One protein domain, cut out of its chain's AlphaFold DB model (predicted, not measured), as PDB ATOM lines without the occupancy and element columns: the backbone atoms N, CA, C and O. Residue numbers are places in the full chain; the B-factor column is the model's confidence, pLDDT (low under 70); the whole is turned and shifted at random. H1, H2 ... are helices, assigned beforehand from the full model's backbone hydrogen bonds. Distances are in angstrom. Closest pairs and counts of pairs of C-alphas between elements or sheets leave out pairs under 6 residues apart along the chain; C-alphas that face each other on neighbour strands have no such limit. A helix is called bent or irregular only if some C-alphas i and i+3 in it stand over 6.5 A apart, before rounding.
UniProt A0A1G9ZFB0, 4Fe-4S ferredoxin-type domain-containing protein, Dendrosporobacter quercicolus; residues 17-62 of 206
ATOM      1  N   ALA A  17     -52.497 -40.902  15.033       53.47
ATOM      2  CA  ALA A  17     -51.230 -40.813  14.315       53.47
ATOM      3  C   ALA A  17     -50.120 -41.691  14.931       53.47
ATOM      4  O   ALA A  17     -49.224 -42.120  14.207       53.47
ATOM      5  N   PHE A  18     -50.186 -42.016  16.231       52.03
ATOM      6  CA  PHE A  18     -49.223 -42.934  16.854       52.03
ATOM      7  C   PHE A  18     -49.381 -44.385  16.355       52.03
ATOM      8  O   PHE A  18     -48.390 -45.098  16.193       52.03
ATOM      9  N   GLU A  19     -50.601 -44.804  15.994       52.88
ATOM     10  CA  GLU A  19     -50.855 -46.108  15.355       52.88
ATOM     11  C   GLU A  19     -50.380 -46.151  13.889       52.88
ATOM     12  O   GLU A  19     -50.091 -47.223  13.350       52.88
ATOM     13  N   ALA A  20     -50.233 -44.986  13.245       56.53
ATOM     14  CA  ALA A  20     -49.768 -44.860  11.862       56.53
ATOM     15  C   ALA A  20     -48.233 -44.921  11.714       56.53
ATOM     16  O   ALA A  20     -47.725 -45.109  10.608       56.53
ATOM     17  N   LEU A  21     -47.471 -44.844  12.811       67.06
ATOM     18  CA  LEU A  21     -46.007 -44.954  12.810       67.06
ATOM     19  C   LEU A  21     -45.554 -46.422  12.772       67.06
ATOM     20  O   LEU A  21     -44.836 -46.904  13.647       67.06
ATOM     21  N   ARG A  22     -45.965 -47.150  11.728       77.81
ATOM     22  CA  ARG A  22     -45.632 -48.572  11.525       77.81
ATOM     23  C   ARG A  22     -44.129 -48.831  11.579       77.81
ATOM     24  O   ARG A  22     -43.706 -49.806  12.186       77.81
ATOM     25  N   PHE A  23     -43.333 -47.932  11.005       83.19
ATOM     26  CA  PHE A  23     -41.879 -48.054  10.993       83.19
ATOM     27  C   PHE A  23     -41.254 -47.845  12.379       83.19
ATOM     28  O   PHE A  23     -40.451 -48.663  12.813       83.19
ATOM     29  N   SER A  24     -41.662 -46.803  13.112       82.25
ATOM     30  CA  SER A  24     -41.127 -46.540  14.458       82.25
ATOM     31  C   SER A  24     -41.524 -47.637  15.445       82.25
ATOM     32  O   SER A  24     -40.686 -48.130  16.193       82.25
ATOM     33  N   ASN A  25     -42.779 -48.097  15.390       85.69
ATOM     34  CA  ASN A  25     -43.253 -49.204  16.222       85.69
ATOM     35  C   ASN A  25     -42.551 -50.526  15.877       85.69
ATOM     36  O   ASN A  25     -42.224 -51.290  16.779       85.69
ATOM     37  N   PHE A  26     -42.265 -50.778  14.595       89.12
ATOM     38  CA  PHE A  26     -41.477 -51.933  14.160       89.12
ATOM     39  C   PHE A  26     -40.048 -51.891  14.717       89.12
ATOM     40  O   PHE A  26     -39.611 -52.847  15.350       89.12
ATOM     41  N   VAL A  27     -39.340 -50.768  14.554       88.19
ATOM     42  CA  VAL A  27     -37.967 -50.603  15.062       88.19
ATOM     43  C   VAL A  27     -37.928 -50.648  16.593       88.19
ATOM     44  O   VAL A  27     -37.061 -51.303  17.163       88.19
ATOM     45  N   SER A  28     -38.893 -50.021  17.269       86.75
ATOM     46  CA  SER A  28     -39.038 -50.084  18.729       86.75
ATOM     47  C   SER A  28     -39.271 -51.519  19.211       86.75
ATOM     48  O   SER A  28     -38.644 -51.960  20.171       86.75
ATOM     49  N   GLY A  29     -40.094 -52.290  18.490       90.31
ATOM     50  CA  GLY A  29     -40.310 -53.711  18.754       90.31
ATOM     51  C   GLY A  29     -39.039 -54.556  18.622       90.31
ATOM     52  O   GLY A  29     -38.824 -55.442  19.443       90.31
ATOM     53  N   LEU A  30     -38.163 -54.256  17.655       90.19
ATOM     54  CA  LEU A  30     -36.861 -54.930  17.503       90.19
ATOM     55  C   LEU A  30     -35.873 -54.602  18.631       90.19
ATOM     56  O   LEU A  30     -34.977 -55.389  18.919       90.19
ATOM     57  N   LEU A  31     -36.027 -53.436  19.258       90.50
ATOM     58  CA  LEU A  31     -35.182 -52.977  20.361       90.50
ATOM     59  C   LEU A  31     -35.771 -53.318  21.740       90.50
ATOM     60  O   LEU A  31     -35.105 -53.113  22.759       90.50
ATOM     61  N   ALA A  32     -36.987 -53.866  21.789       90.19
ATOM     62  CA  ALA A  32     -37.651 -54.255  23.023       90.19
ATOM     63  C   ALA A  32     -36.878 -55.370  23.752       90.19
ATOM     64  O   ALA A  32     -36.379 -56.310  23.141       90.19
ATOM     65  N   GLY A  33     -36.787 -55.268  25.082       90.81
ATOM     66  CA  GLY A  33     -36.094 -56.248  25.930       90.81
ATOM     67  C   GLY A  33     -34.590 -56.008  26.126       90.81
ATOM     68  O   GLY A  33     -33.960 -56.755  26.870       90.81
ATOM     69  N   ASN A  34     -34.013 -54.966  25.520       93.56
ATOM     70  CA  ASN A  34     -32.618 -54.577  25.756       93.56
ATOM     71  C   ASN A  34     -32.438 -53.813  27.079       93.56
ATOM     72  O   ASN A  34     -33.357 -53.156  27.572       93.56
ATOM     73  N   THR A  35     -31.228 -53.868  27.643       95.25
ATOM     74  CA  THR A  35     -30.870 -53.084  28.835       95.25
ATOM     75  C   THR A  35     -30.783 -51.586  28.513       95.25
ATOM     76  O   THR A  35     -30.432 -51.232  27.381       95.25
ATOM     77  N   PRO A  36     -31.031 -50.688  29.491       93.00
ATOM     78  CA  PRO A  36     -30.915 -49.243  29.282       93.00
ATOM     79  C   PRO A  36     -29.554 -48.823  28.711       93.00
ATOM     80  O   PRO A  36     -29.494 -48.044  27.767       93.00
ATOM     81  N   GLU A  37     -28.468 -49.426  29.201       94.31
ATOM     82  CA  GLU A  37     -27.107 -49.150  28.725       94.31
ATOM     83  C   GLU A  37     -26.911 -49.510  27.241       94.31
ATOM     84  O   GLU A  37     -26.265 -48.780  26.489       94.31
ATOM     85  N   THR A  38     -27.495 -50.623  26.785       92.62
ATOM     86  CA  THR A  38     -27.422 -51.028  25.373       92.62
ATOM     87  C   THR A  38     -28.186 -50.046  24.486       92.62
ATOM     88  O   THR A  38     -27.693 -49.664  23.424       92.62
ATOM     89  N   LEU A  39     -29.362 -49.593  24.932       93.44
ATOM     90  CA  LEU A  39     -30.168 -48.610  24.204       93.44
ATOM     91  C   LEU A  39     -29.463 -47.257  24.096       93.44
ATOM     92  O   LEU A  39     -29.492 -46.651  23.026       93.44
ATOM     93  N   GLU A  40     -28.782 -46.809  25.151       94.19
ATOM     94  CA  GLU A  40     -27.979 -45.583  25.115       94.19
ATOM     95  C   GLU A  40     -26.839 -45.682  24.099       94.19
ATOM     96  O   GLU A  40     -26.686 -44.791  23.265       94.19
ATOM     97  N   ARG A  41     -26.093 -46.796  24.080       95.38
ATOM     98  CA  ARG A  41     -25.024 -47.017  23.089       95.38
ATOM     99  C   ARG A  41     -25.559 -47.009  21.657       95.38
ATOM    100  O   ARG A  41     -24.945 -46.401  20.778       95.38
ATOM    101  N   ILE A  42     -26.708 -47.646  21.420       94.50
ATOM    102  CA  ILE A  42     -27.381 -47.644  20.112       94.50
ATOM    103  C   ILE A  42     -27.807 -46.222  19.734       94.50
ATOM    104  O   ILE A  42     -27.561 -45.797  18.607       94.50
ATOM    105  N   ALA A  43     -28.396 -45.469  20.664       93.19
ATOM    106  CA  ALA A  43     -28.821 -44.094  20.430       93.19
ATOM    107  C   ALA A  43     -27.632 -43.175  20.112       93.19
ATOM    108  O   ALA A  43     -27.689 -42.413  19.148       93.19
ATOM    109  N   THR A  44     -26.527 -43.280  20.857       95.62
ATOM    110  CA  THR A  44     -25.289 -42.539  20.576       95.62
ATOM    111  C   THR A  44     -24.709 -42.919  19.212       95.62
ATOM    112  O   THR A  44     -24.319 -42.038  18.446       95.62
ATOM    113  N   GLY A  45     -24.692 -44.209  18.868       96.75
ATOM    114  CA  GLY A  45     -24.250 -44.676  17.554       96.75
ATOM    115  C   GLY A  45     -25.117 -44.132  16.416       96.75
ATOM    116  O   GLY A  45     -24.589 -43.608  15.438       96.75
ATOM    117  N   ALA A  46     -26.443 -44.190  16.561       94.69
ATOM    118  CA  ALA A  46     -27.398 -43.658  15.589       94.69
ATOM    119  C   ALA A  46     -27.273 -42.136  15.426       94.69
ATOM    120  O   ALA A  46     -27.386 -41.626  14.311       94.69
ATOM    121  N   TRP A  47     -26.993 -41.418  16.518       95.81
ATOM    122  CA  TRP A  47     -26.730 -39.984  16.490       95.81
ATOM    123  C   TRP A  47     -25.518 -39.676  15.603       95.81
ATOM    124  O   TRP A  47     -25.651 -38.967  14.606       95.81
ATOM    125  N   TRP A  48     -24.358 -40.284  15.868       97.12
ATOM    126  CA  TRP A  48     -23.171 -40.073  15.031       97.12
ATOM    127  C   TRP A  48     -23.377 -40.548  13.586       97.12
ATOM    128  O   TRP A  48     -22.967 -39.854  12.657       97.12
ATOM    129  N   LEU A  49     -24.064 -41.675  13.373       96.50
ATOM    130  CA  LEU A  49     -24.389 -42.191  12.039       96.50
ATOM    131  C   LEU A  49     -25.263 -41.228  11.223       96.50
ATOM    132  O   LEU A  49     -25.176 -41.221  10.001       96.50
ATOM    133  N   HIS A  50     -26.095 -40.413  11.867       93.19
ATOM    134  CA  HIS A  50     -26.886 -39.390  11.191       93.19
ATOM    135  C   HIS A  50     -26.068 -38.119  10.930       93.19
ATOM    136  O   HIS A  50     -26.028 -37.613   9.807       93.19
ATOM    137  N   PHE A  51     -25.379 -37.615  11.957       95.38
ATOM    138  CA  PHE A  51     -24.703 -36.321  11.890       95.38
ATOM    139  C   PHE A  51     -23.386 -36.353  11.107       95.38
ATOM    140  O   PHE A  51     -23.084 -35.377  10.422       95.38
ATOM    141  N   LEU A  52     -22.614 -37.447  11.135       96.69
ATOM    142  CA  LEU A  52     -21.349 -37.526  10.391       96.69
ATOM    143  C   LEU A  52     -21.557 -37.471   8.871       96.69
ATOM    144  O   LEU A  52     -20.902 -36.647   8.227       96.69
ATOM    145  N   PRO A  53     -22.469 -38.255   8.259       94.81
ATOM    146  CA  PRO A  53     -22.742 -38.133   6.831       94.81
ATOM    147  C   PRO A  53     -23.354 -36.784   6.464       94.81
ATOM    148  O   PRO A  53     -22.997 -36.238   5.426       94.81
ATOM    149  N   MET A  54     -24.222 -36.210   7.309       92.31
ATOM    150  CA  MET A  54     -24.767 -34.868   7.070       92.31
ATOM    151  C   MET A  54     -23.677 -33.793   7.090       92.31
ATOM    152  O   MET A  54     -23.610 -32.968   6.177       92.31
ATOM    153  N   GLY A  55     -22.787 -33.823   8.084       93.44
ATOM    154  CA  GLY A  55     -21.642 -32.917   8.165       93.44
ATOM    155  C   GLY A  55     -20.697 -33.087   6.976       93.44
ATOM    156  O   GLY A  55     -20.321 -32.107   6.338       93.44
ATOM    157  N   THR A  56     -20.396 -34.332   6.604       93.56
ATOM    158  CA  THR A  56     -19.553 -34.648   5.440       93.56
ATOM    159  C   THR A  56     -20.185 -34.147   4.142       93.56
ATOM    160  O   THR A  56     -19.531 -33.463   3.361       93.56
ATOM    161  N   MET A  57     -21.475 -34.420   3.920       90.12
ATOM    162  CA  MET A  57     -22.205 -33.944   2.744       90.12
ATOM    163  C   MET A  57     -22.201 -32.414   2.680       90.12
ATOM    164  O   MET A  57     -22.007 -31.859   1.607       90.12
ATOM    165  N   SER A  58     -22.332 -31.726   3.815       89.25
ATOM    166  CA  SER A  58     -22.305 -30.257   3.878       89.25
ATOM    167  C   SER A  58     -20.984 -29.670   3.372       89.25
ATOM    168  O   SER A  58     -20.994 -28.660   2.674       89.25
ATOM    169  N   VAL A  59     -19.861 -30.336   3.649       91.44
ATOM    170  CA  VAL A  59     -18.535 -29.957   3.130       91.44
ATOM    171  C   VAL A  59     -18.360 -30.344   1.654       91.44
ATOM    172  O   VAL A  59     -17.698 -29.629   0.909       91.44
ATOM    173  N   LEU A  60     -18.965 -31.450   1.209       90.25
ATOM    174  CA  LEU A  60     -18.881 -31.930  -0.179       90.25
ATOM    175  C   LEU A  60     -19.878 -31.251  -1.136       90.25
ATOM    176  O   LEU A  60     -19.731 -31.354  -2.353       90.25
ATOM    177  N   ILE A  61     -20.920 -30.582  -0.634       89.69
ATOM    178  CA  ILE A  61     -21.946 -29.937  -1.468       89.69
ATOM    179  C   ILE A  61     -21.343 -28.892  -2.427       89.69
ATOM    180  O   ILE A  61     -21.649 -28.993  -3.617       89.69
ATOM    181  N   PRO A  62     -20.482 -27.946  -1.992       83.81
ATOM    182  CA  PRO A  62     -19.932 -26.909  -2.872       83.81
ATOM    183  C   PRO A  62     -19.126 -27.465  -4.051       83.81
ATOM    184  O   PRO A  62     -19.245 -26.967  -5.166       83.81
TER     185      PRO A  62
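This is residues 17 to 62 of the 206 residues of the protein "4Fe-4S ferredoxin-type domain-containing protein" of Dendrosporobacter quercicolus (UniProt A0A1G9ZFB0). One long helix, H3, and a shorter one, H2, make an open V, meeting near the end of H2 and the beginning of H3, with the short H1 at the far end of H2. Nothing fills the space between the two arms. The printed part has 46 residues with three named helices, in the order H1, H2, H3, and no named strand; the class is all helix. The whole is extended, with a radius of gyration of the C-alphas of 14.7 A, and flat, with spans of 42 by 29 by 12 A.

H3, residues 36 to 60, touches no helix. H2, residues 22 to 31, is close to H3 but not clearly touching, with 1 pair of C-alphas within 8 A, those of Leu 31 and Leu 39, 7.7 A apart. The two run opposite ways at a steep tilt of 53 degrees, and their centres are 18.5 A apart. H1, residues 17 to 20, and H2 meet only through their link, while H1 and H3 are apart. In H2 every O i to N i+4 pair is within hydrogen-bond range, in H3 20 of 21 are, and H1 is too short for such a pair.

H3 measures 36.2 A from C-alpha 36 at (-30.915, -49.243, 29.282) to C-alpha 60 at (-18.881, -31.930, -0.179). It is neither bent nor irregular, but only just: C-alphas 50 and 53 are 6.1 A apart. H2 measures 14.4 A and H1 5.0 A, beginning with C-alpha 17 at (-51.230, -40.813, 14.315).

The two C-alphas farthest apart, those of Gly 33 and Pro 62, are 44.2 A apart. The printed part has no cut, and the links H1 to H2 and H2 to H3 are tight. Residues 43 to 62, of which 43 to 60 belong to H3, stand free. The mean pLDDT of the printed part is 87.8, and residues 17 to 21 are under 70.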